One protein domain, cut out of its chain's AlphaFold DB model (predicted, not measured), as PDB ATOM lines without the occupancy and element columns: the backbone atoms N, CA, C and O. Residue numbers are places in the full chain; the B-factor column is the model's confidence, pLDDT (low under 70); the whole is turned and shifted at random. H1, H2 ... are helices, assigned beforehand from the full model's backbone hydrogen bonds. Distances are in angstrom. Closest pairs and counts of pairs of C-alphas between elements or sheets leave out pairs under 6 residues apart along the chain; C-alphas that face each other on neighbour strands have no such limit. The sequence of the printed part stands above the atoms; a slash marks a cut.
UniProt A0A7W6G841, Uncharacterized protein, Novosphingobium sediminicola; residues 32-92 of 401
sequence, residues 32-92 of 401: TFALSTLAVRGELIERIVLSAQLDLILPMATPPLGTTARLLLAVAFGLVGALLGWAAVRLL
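This is residues 32 to 92 of the 401 residues of an uncharacterized protein of Novosphingobium sediminicola (UniProt A0A7W6G841). One long helix, H3, is the spine of this model: the short helix H1 packs side by side with part of it, and H2 runs crosswise near the end where H3 begins. A long loop, residues 52 to 66, folds back from H2 to the start of H3, while residues 83 to 92 of H3 stick out as a free arm. The printed part has 61 residues with three named helices, in the order H1, H2, H3, and no named strand; its class is all helix. It is loose, with a radius of gyration of the C-alphas of 13.4 A, and elongated, spanning 42 by 22 by 17 A.

Find C-alpha 67 at (214.854, 334.150, 178.218); from there H3, residues 67 to 92, runs 36.8 A to C-alpha 92 at (225.522, 328.467, 212.950). Go back to C-alpha 32 at (225.424, 330.531, 193.099), where H1, residues 32 to 39, begins; it is 10.2 A long. H2, residues 42 to 51, is 14.2 A long.

Look first at Ala 34 and Gly 78, whose C-alphas, 4.4 A apart, are the closest of H1 and H3. These helices touch, H3 with residues 70 to 81 alone, and run opposite ways at a shallow tilt of 27 degrees. H1 and H2 are apart. H2 and H3 are only just apart, their closest C-alphas 8.1 A from each other. In H1, H2 and H3 every O i to N i+4 pair is within hydrogen-bond range.

The two C-alphas farthest apart are those of Pro 63 and Leu 92, at 42.5 A. Without residues 83 to 92, which stand free, the body spans 28 by 20 by 18 A. The printed part has no cut; the link from H1 to H2 is tight, and that from H2 to H3, 15 residues, is long. In the B-factor column you will find residues 59 to 64 under 70, against a mean pLDDT of 87.6 for the printed part.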
ATOM      1  N   THR A  32     225.151 331.885 193.611       97.00
ATOM      2  CA  THR A  32     225.424 330.531 193.099       97.00
ATOM      3  C   THR A  32     224.143 329.788 192.751       97.00
ATOM      4  O   THR A  32     224.106 329.087 191.744       97.00
ATOM      5  N   PHE A  33     223.071 329.975 193.519       95.81
ATOM      6  CA  PHE A  33     221.791 329.329 193.253       95.81
ATOM      7  C   PHE A  33     221.074 329.944 192.036       95.81
ATOM      8  O   PHE A  33     220.539 329.216 191.195       95.81
ATOM      9  N   ALA A  34     221.155 331.269 191.860       95.25
ATOM     10  CA  ALA A  34     220.695 331.941 190.643       95.25
ATOM     11  C   ALA A  34     221.489 331.485 189.403       95.25
ATOM     12  O   ALA A  34     220.888 331.121 188.389       95.25
ATOM     13  N   LEU A  35     222.829 331.422 189.490       95.25
ATOM     14  CA  LEU A  35     223.681 330.927 188.398       95.25
ATOM     15  C   LEU A  35     223.417 329.453 188.085       95.25
ATOM     16  O   LEU A  35     223.328 329.080 186.918       95.25
ATOM     17  N   SER A  36     223.266 328.622 189.118       95.44
ATOM     18  CA  SER A  36     222.954 327.201 188.964       95.44
ATOM     19  C   SER A  36     221.643 327.018 188.211       95.44
ATOM     20  O   SER A  36     221.553 326.136 187.367       95.44
ATOM     21  N   THR A  37     220.647 327.867 188.467       93.38
ATOM     22  CA  THR A  37     219.357 327.821 187.765       93.38
ATOM     23  C   THR A  37     219.502 328.192 186.285       93.38
ATOM     24  O   THR A  37     218.869 327.565 185.441       93.38
ATOM     25  N   LEU A  38     220.378 329.149 185.946       91.75
ATOM     26  CA  LEU A  38     220.707 329.471 184.548       91.75
ATOM     27  C   LEU A  38     221.489 328.360 183.838       91.75
ATOM     28  O   LEU A  38     221.337 328.190 182.629       91.75
ATOM     29  N   ALA A  39     222.341 327.638 184.566       95.00
ATOM     30  CA  ALA A  39     223.160 326.566 184.008       95.00
ATOM     31  C   ALA A  39     222.340 325.315 183.647       95.00
ATOM     32  O   ALA A  39     222.777 324.509 182.823       95.00
ATOM     33  N   VAL A  40     221.149 325.136 184.234       93.44
ATOM     34  CA  VAL A  40     220.263 324.019 183.892       93.44
ATOM     35  C   VAL A  40     219.732 324.196 182.468       93.44
ATOM     36  O   VAL A  40     219.162 325.222 182.100       93.44
ATOM     37  N   ARG A  41     219.898 323.150 181.653       92.00
ATOM     38  CA  ARG A  41     219.417 323.102 180.269       92.00
ATOM     39  C   ARG A  41     217.905 323.362 180.225       92.00
ATOM     40  O   ARG A  41     217.147 322.723 180.951       92.00
ATOM     41  N   GLY A  42     217.472 324.265 179.343       87.50
ATOM     42  CA  GLY A  42     216.076 324.730 179.279       87.50
ATOM     43  C   GLY A  42     215.035 323.611 179.156       87.50
ATOM     44  O   GLY A  42     213.979 323.699 179.770       87.50
ATOM     45  N   GLU A  43     215.378 322.518 178.471       90.81
ATOM     46  CA  GLU A  43     214.520 321.335 178.308       90.81
ATOM     47  C   GLU A  43     214.106 320.688 179.646       90.81
ATOM     48  O   GLU A  43     212.998 320.171 179.773       90.81
ATOM     49  N   LEU A  44     214.978 320.706 180.664       92.12
ATOM     50  CA  LEU A  44     214.657 320.165 181.991       92.12
ATOM     51  C   LEU A  44     213.673 321.068 182.730       92.12
ATOM     52  O   LEU A  44     212.745 320.577 183.367       92.12
ATOM     53  N   ILE A  45     213.859 322.383 182.613       86.12
ATOM     54  CA  ILE A  45     212.976 323.368 183.236       86.12
ATOM     55  C   ILE A  45     211.588 323.273 182.609       86.12
ATOM     56  O   ILE A  45     210.607 323.230 183.339       86.12
ATOM     57  N   GLU A  46     211.495 323.147 181.285       86.94
ATOM     58  CA  GLU A  46     210.217 322.947 180.594       86.94
ATOM     59  C   GLU A  46     209.493 321.693 181.094       86.94
ATOM     60  O   GLU A  46     208.317 321.768 181.439       86.94
ATOM     61  N   ARG A  47     210.190 320.556 181.241       90.12
ATOM     62  CA  ARG A  47     209.583 319.331 181.795       90.12
ATOM     63  C   ARG A  47     209.089 319.520 183.226       90.12
ATOM     64  O   ARG A  47     207.999 319.056 183.550       90.12
ATOM     65  N   ILE A  48     209.863 320.204 184.068       88.44
ATOM     66  CA  ILE A  48     209.482 320.471 185.459       88.44
ATOM     67  C   ILE A  48     208.270 321.407 185.506       88.44
ATOM     68  O   ILE A  48     207.307 321.101 186.202       88.44
ATOM     69  N   VAL A  49     208.270 322.492 184.730       85.88
ATOM     70  CA  VAL A  49     207.172 323.473 184.661       85.88
ATOM     71  C   VAL A  49     205.888 322.828 184.141       85.88
ATOM     72  O   VAL A  49     204.826 323.029 184.734       85.88
ATOM     73  N   LEU A  50     205.986 322.005 183.092       87.31
ATOM     74  CA  LEU A  50     204.856 321.245 182.557       87.31
ATOM     75  C   LEU A  50     204.342 320.220 183.575       87.31
ATOM     76  O   LEU A  50     203.134 320.098 183.760       87.31
ATOM     77  N   SER A  51     205.239 319.530 184.288       93.00
ATOM     78  CA  SER A  51     204.842 318.584 185.341       93.00
ATOM     79  C   SER A  51     204.206 319.270 186.556       93.00
ATOM     80  O   SER A  51     203.304 318.711 187.171       93.00
ATOM     81  N   ALA A  52     204.631 320.499 186.866       88.56
ATOM     82  CA  ALA A  52     204.088 321.320 187.943       88.56
ATOM     83  C   ALA A  52     202.795 322.053 187.543       88.56
ATOM     84  O   ALA A  52     202.211 322.735 188.382       88.56
ATOM     85  N   GLN A  53     202.364 321.937 186.277       89.06
ATOM     86  CA  GLN A  53     201.198 322.627 185.711       89.06
ATOM     87  C   GLN A  53     201.205 324.143 185.963       89.06
ATOM     88  O   GLN A  53     200.157 324.775 186.084       89.06
ATOM     89  N   LEU A  54     202.393 324.753 186.015       81.50
ATOM     90  CA  LEU A  54     202.530 326.201 186.218       81.50
ATOM     91  C   LEU A  54     201.935 327.019 185.061       81.50
ATOM     92  O   LEU A  54     201.560 328.175 185.261       81.50
ATOM     93  N   ASP A  55     201.782 326.397 183.890       79.31
ATOM     94  CA  ASP A  55     201.079 326.946 182.724       79.31
ATOM     95  C   ASP A  55     199.617 327.322 183.045       79.31
ATOM     96  O   ASP A  55     199.056 328.242 182.458       79.31
ATOM     97  N   LEU A  56     199.008 326.687 184.059       83.38
ATOM     98  CA  LEU A  56     197.630 326.971 184.468       83.38
ATOM     99  C   LEU A  56     197.476 328.305 185.224       83.38
ATOM    100  O   LEU A  56     196.386 328.870 185.258       83.38
ATOM    101  N   ILE A  57     198.547 328.790 185.862       81.12
ATOM    102  CA  ILE A  57     198.532 329.998 186.710       81.12
ATOM    103  C   ILE A  57     199.158 331.187 185.970       81.12
ATOM    104  O   ILE A  57     198.768 332.335 186.185       81.12
ATOM    105  N   LEU A  58     200.116 330.921 185.080       73.69
ATOM    106  CA  LEU A  58     200.809 331.929 184.287       73.69
ATOM    107  C   LEU A  58     200.543 331.679 182.796       73.69
ATOM    108  O   LEU A  58     201.365 331.045 182.145       73.69
ATOM    109  N   PRO A  59     199.468 332.246 182.216       67.56
ATOM    110  CA  PRO A  59     199.158 332.098 180.787       67.56
ATOM    111  C   PRO A  59     200.224 332.707 179.853       67.56
ATOM    112  O   PRO A  59     200.160 332.550 178.642       67.56
ATOM    113  N   MET A  60     201.224 333.398 180.413       61.31
ATOM    114  CA  MET A  60     202.416 333.884 179.709       61.31
ATOM    115  C   MET A  60     203.536 332.826 179.613       61.31
ATOM    116  O   MET A  60     204.592 333.117 179.054       61.31
ATOM    117  N   ALA A  61     203.344 331.623 180.170       60.06
ATOM    118  CA  ALA A  61     204.318 330.526 180.164       60.06
ATOM    119  C   ALA A  61     204.143 329.545 178.988       60.06
ATOM    120  O   ALA A  61     204.794 328.498 178.967       60.06
ATOM    121  N   THR A  62     203.323 329.891 177.990       57.38
ATOM    122  CA  THR A  62     203.173 329.083 176.776       57.38
ATOM    123  C   THR A  62     204.517 328.958 176.037       57.38
ATOM    124  O   THR A  62     205.207 329.967 175.863       57.38
ATOM    125  N   PRO A  63     204.910 327.746 175.602       60.12
ATOM    126  CA  PRO A  63     206.237 327.467 175.053       60.12
ATOM    127  C   PRO A  63     206.540 328.279 173.779       60.12
ATOM    128  O   PRO A  63     205.645 328.448 172.947       60.12
ATOM    129  N   PRO A  64     207.798 328.731 173.570       67.81
ATOM    130  CA  PRO A  64     209.020 328.428 174.334       67.81
ATOM    131  C   PRO A  64     209.188 329.284 175.600       67.81
ATOM    132  O   PRO A  64     208.913 330.482 175.582       67.81
ATOM    133  N   LEU A  65     209.710 328.690 176.686       75.38
ATOM    134  CA  LEU A  65     210.018 329.407 177.932       75.38
ATOM    135  C   LEU A  65     211.107 330.451 177.637       75.38
ATOM    136  O   LEU A  65     212.304 330.140 177.599       75.38
ATOM    137  N   GLY A  66     210.669 331.677 177.345       85.38
ATOM    138  CA  GLY A  66     211.530 332.761 176.892       85.38
ATOM    139  C   GLY A  66     212.675 333.036 177.868       85.38
ATOM    140  O   GLY A  66     212.626 332.687 179.051       85.38
ATOM    141  N   THR A  67     213.720 333.707 177.384       86.19
ATOM    142  CA  THR A  67     214.854 334.150 178.218       86.19
ATOM    143  C   THR A  67     214.393 334.922 179.460       86.19
ATOM    144  O   THR A  67     214.994 334.793 180.525       86.19
ATOM    145  N   THR A  68     213.280 335.651 179.355       86.44
ATOM    146  CA  THR A  68     212.614 336.364 180.452       86.44
ATOM    147  C   THR A  68     212.122 335.431 181.558       86.44
ATOM    148  O   THR A  68     212.417 335.667 182.727       86.44
ATOM    149  N   ALA A  69     211.430 334.342 181.214       85.31
ATOM    150  CA  ALA A  69     210.946 333.364 182.184       85.31
ATOM    151  C   ALA A  69     212.111 332.685 182.921       85.31
ATOM    152  O   ALA A  69     212.056 332.497 184.136       85.31
ATOM    153  N   ARG A  70     213.213 332.400 182.211       86.81
ATOM    154  CA  ARG A  70     214.439 331.856 182.822       86.81
ATOM    155  C   ARG A  70     215.083 332.838 183.801       86.81
ATOM    156  O   ARG A  70     215.507 332.423 184.877       86.81
ATOM    157  N   LEU A  71     215.117 334.129 183.467       90.94
ATOM    158  CA  LEU A  71     215.609 335.176 184.368       90.94
ATOM    159  C   LEU A  71     214.740 335.301 185.624       90.94
ATOM    160  O   LEU A  71     215.280 335.374 186.725       90.94
ATOM    161  N   LEU A  72     213.413 335.269 185.484       90.62
ATOM    162  CA  LEU A  72     212.502 335.305 186.632       90.62
ATOM    163  C   LEU A  72     212.692 334.093 187.544       90.62
ATOM    164  O   LEU A  72     212.769 334.250 188.763       90.62
ATOM    165  N   LEU A  73     212.830 332.901 186.959       89.19
ATOM    166  CA  LEU A  73     213.105 331.686 187.717       89.19
ATOM    167  C   LEU A  73     214.444 331.793 188.456       89.19
ATOM    168  O   LEU A  73     214.507 331.491 189.642       89.19
ATOM    169  N   ALA A  74     215.493 332.289 187.797       93.69
ATOM    170  CA  ALA A  74     216.795 332.491 188.424       93.69
ATOM    171  C   ALA A  74     216.746 333.488 189.589       93.69
ATOM    172  O   ALA A  74     217.375 333.244 190.617       93.69
ATOM    173  N   VAL A  75     215.976 334.577 189.473       95.06
ATOM    174  CA  VAL A  75     215.768 335.526 190.580       95.06
ATOM    175  C   VAL A  75     215.003 334.863 191.724       95.06
ATOM    176  O   VAL A  75     215.416 334.984 192.876       95.06
ATOM    177  N   ALA A  76     213.930 334.126 191.428       94.00
ATOM    178  CA  ALA A  76     213.145 333.420 192.440       94.00
ATOM    179  C   ALA A  76     213.997 332.397 193.206       94.00
ATOM    180  O   ALA A  76     214.020 332.396 194.435       94.00
ATOM    181  N   PHE A  77     214.764 331.579 192.484       95.00
ATOM    182  CA  PHE A  77     215.712 330.640 193.072       95.00
ATOM    183  C   PHE A  77     216.801 331.395 193.854       95.00
ATOM    184  O   PHE A  77     217.087 331.036 194.994       95.00
ATOM    185  N   GLY A  78     217.350 332.490 193.326       96.69
ATOM    186  CA  GLY A  78     218.307 333.337 194.045       96.69
ATOM    187  C   GLY A  78     217.782 333.836 195.398       96.69
ATOM    188  O   GLY A  78     218.511 333.787 196.388       96.69
ATOM    189  N   LEU A  79     216.505 334.232 195.484       96.94
ATOM    190  CA  LEU A  79     215.860 334.600 196.753       96.94
ATOM    191  C   LEU A  79     215.774 333.413 197.723       96.94
ATOM    192  O   LEU A  79     216.049 333.574 198.913       96.94
ATOM    193  N   VAL A  80     215.456 332.214 197.226       96.38
ATOM    194  CA  VAL A  80     215.471 330.981 198.036       96.38
ATOM    195  C   VAL A  80     216.886 330.687 198.553       96.38
ATOM    196  O   VAL A  80     217.057 330.407 199.740       96.38
ATOM    197  N   GLY A  81     217.909 330.829 197.707       96.12
ATOM    198  CA  GLY A  81     219.317 330.699 198.093       96.12
ATOM    199  C   GLY A  81     219.739 331.717 199.159       96.12
ATOM    200  O   GLY A  81     220.408 331.353 200.128       96.12
ATOM    201  N   ALA A  82     219.287 332.971 199.042       96.69
ATOM    202  CA  ALA A  82     219.527 334.016 200.040       96.69
ATOM    203  C   ALA A  82     218.905 333.664 201.400       96.69
ATOM    204  O   ALA A  82     219.558 333.805 202.436       96.69
ATOM    205  N   LEU A  83     217.659 333.175 201.398       96.81
ATOM    206  CA  LEU A  83     216.950 332.752 202.608       96.81
ATOM    207  C   LEU A  83     217.631 331.555 203.276       96.81
ATOM    208  O   LEU A  83     217.810 331.564 204.494       96.81
ATOM    209  N   LEU A  84     218.062 330.561 202.495       95.88
ATOM    210  CA  LEU A  84     218.829 329.416 202.995       95.88
ATOM    211  C   LEU A  84     220.172 329.854 203.583       95.88
ATOM    212  O   LEU A  84     220.533 329.408 204.671       95.88
ATOM    213  N   GLY A  85     220.887 330.758 202.914       93.50
ATOM    214  CA  GLY A  85     222.143 331.299 203.427       93.50
ATOM    215  C   GLY A  85     221.962 332.102 204.711       93.50
ATOM    216  O   GLY A  85     222.736 331.943 205.654       93.50
ATOM    217  N   TRP A  86     220.901 332.900 204.797       94.69
ATOM    218  CA  TRP A  86     220.549 333.618 206.018       94.69
ATOM    219  C   TRP A  86     220.175 332.658 207.153       94.69
ATOM    220  O   TRP A  86     220.644 332.821 208.281       94.69
ATOM    221  N   ALA A  87     219.384 331.622 206.859       94.50
ATOM    222  CA  ALA A  87     219.019 330.587 207.822       94.50
ATOM    223  C   ALA A  87     220.247 329.803 208.308       94.50
ATOM    224  O   ALA A  87     220.378 329.578 209.509       94.50
ATOM    225  N   ALA A  88     221.179 329.458 207.415       92.56
ATOM    226  CA  ALA A  88     222.435 328.800 207.763       92.56
ATOM    227  C   ALA A  88     223.276 329.674 208.702       92.56
ATOM    228  O   ALA A  88     223.687 329.211 209.764       92.56
ATOM    229  N   VAL A  89     223.453 330.961 208.382       91.00
ATOM    230  CA  VAL A  89     224.139 331.906 209.279       91.00
ATOM    231  C   VAL A  89     223.429 331.982 210.630       91.00
ATOM    232  O   VAL A  89     224.088 331.963 211.664       91.00
ATOM    233  N   ARG A  90     222.094 332.018 210.653       89.12
ATOM    234  CA  ARG A  90     221.309 332.075 211.894       89.12
ATOM    235  C   ARG A  90     221.398 330.790 212.724       89.12
ATOM    236  O   ARG A  90     221.319 330.866 213.948       89.12
ATOM    237  N   LEU A  91     221.547 329.636 212.077       90.62
ATOM    238  CA  LEU A  91     221.680 328.337 212.734       90.62
ATOM    239  C   LEU A  91     223.094 328.132 213.296       90.62
ATOM    240  O   LEU A  91     223.241 327.614 214.401       90.62
ATOM    241  N   LEU A  92     224.116 328.565 212.552       87.62
ATOM    242  CA  LEU A  92     225.522 328.467 212.950       87.62
ATOM    243  C   LEU A  92     225.935 329.572 213.926       87.62
ATOM    244  O   LEU A  92     226.866 329.376 214.705       87.62
TER     245      LEU A  92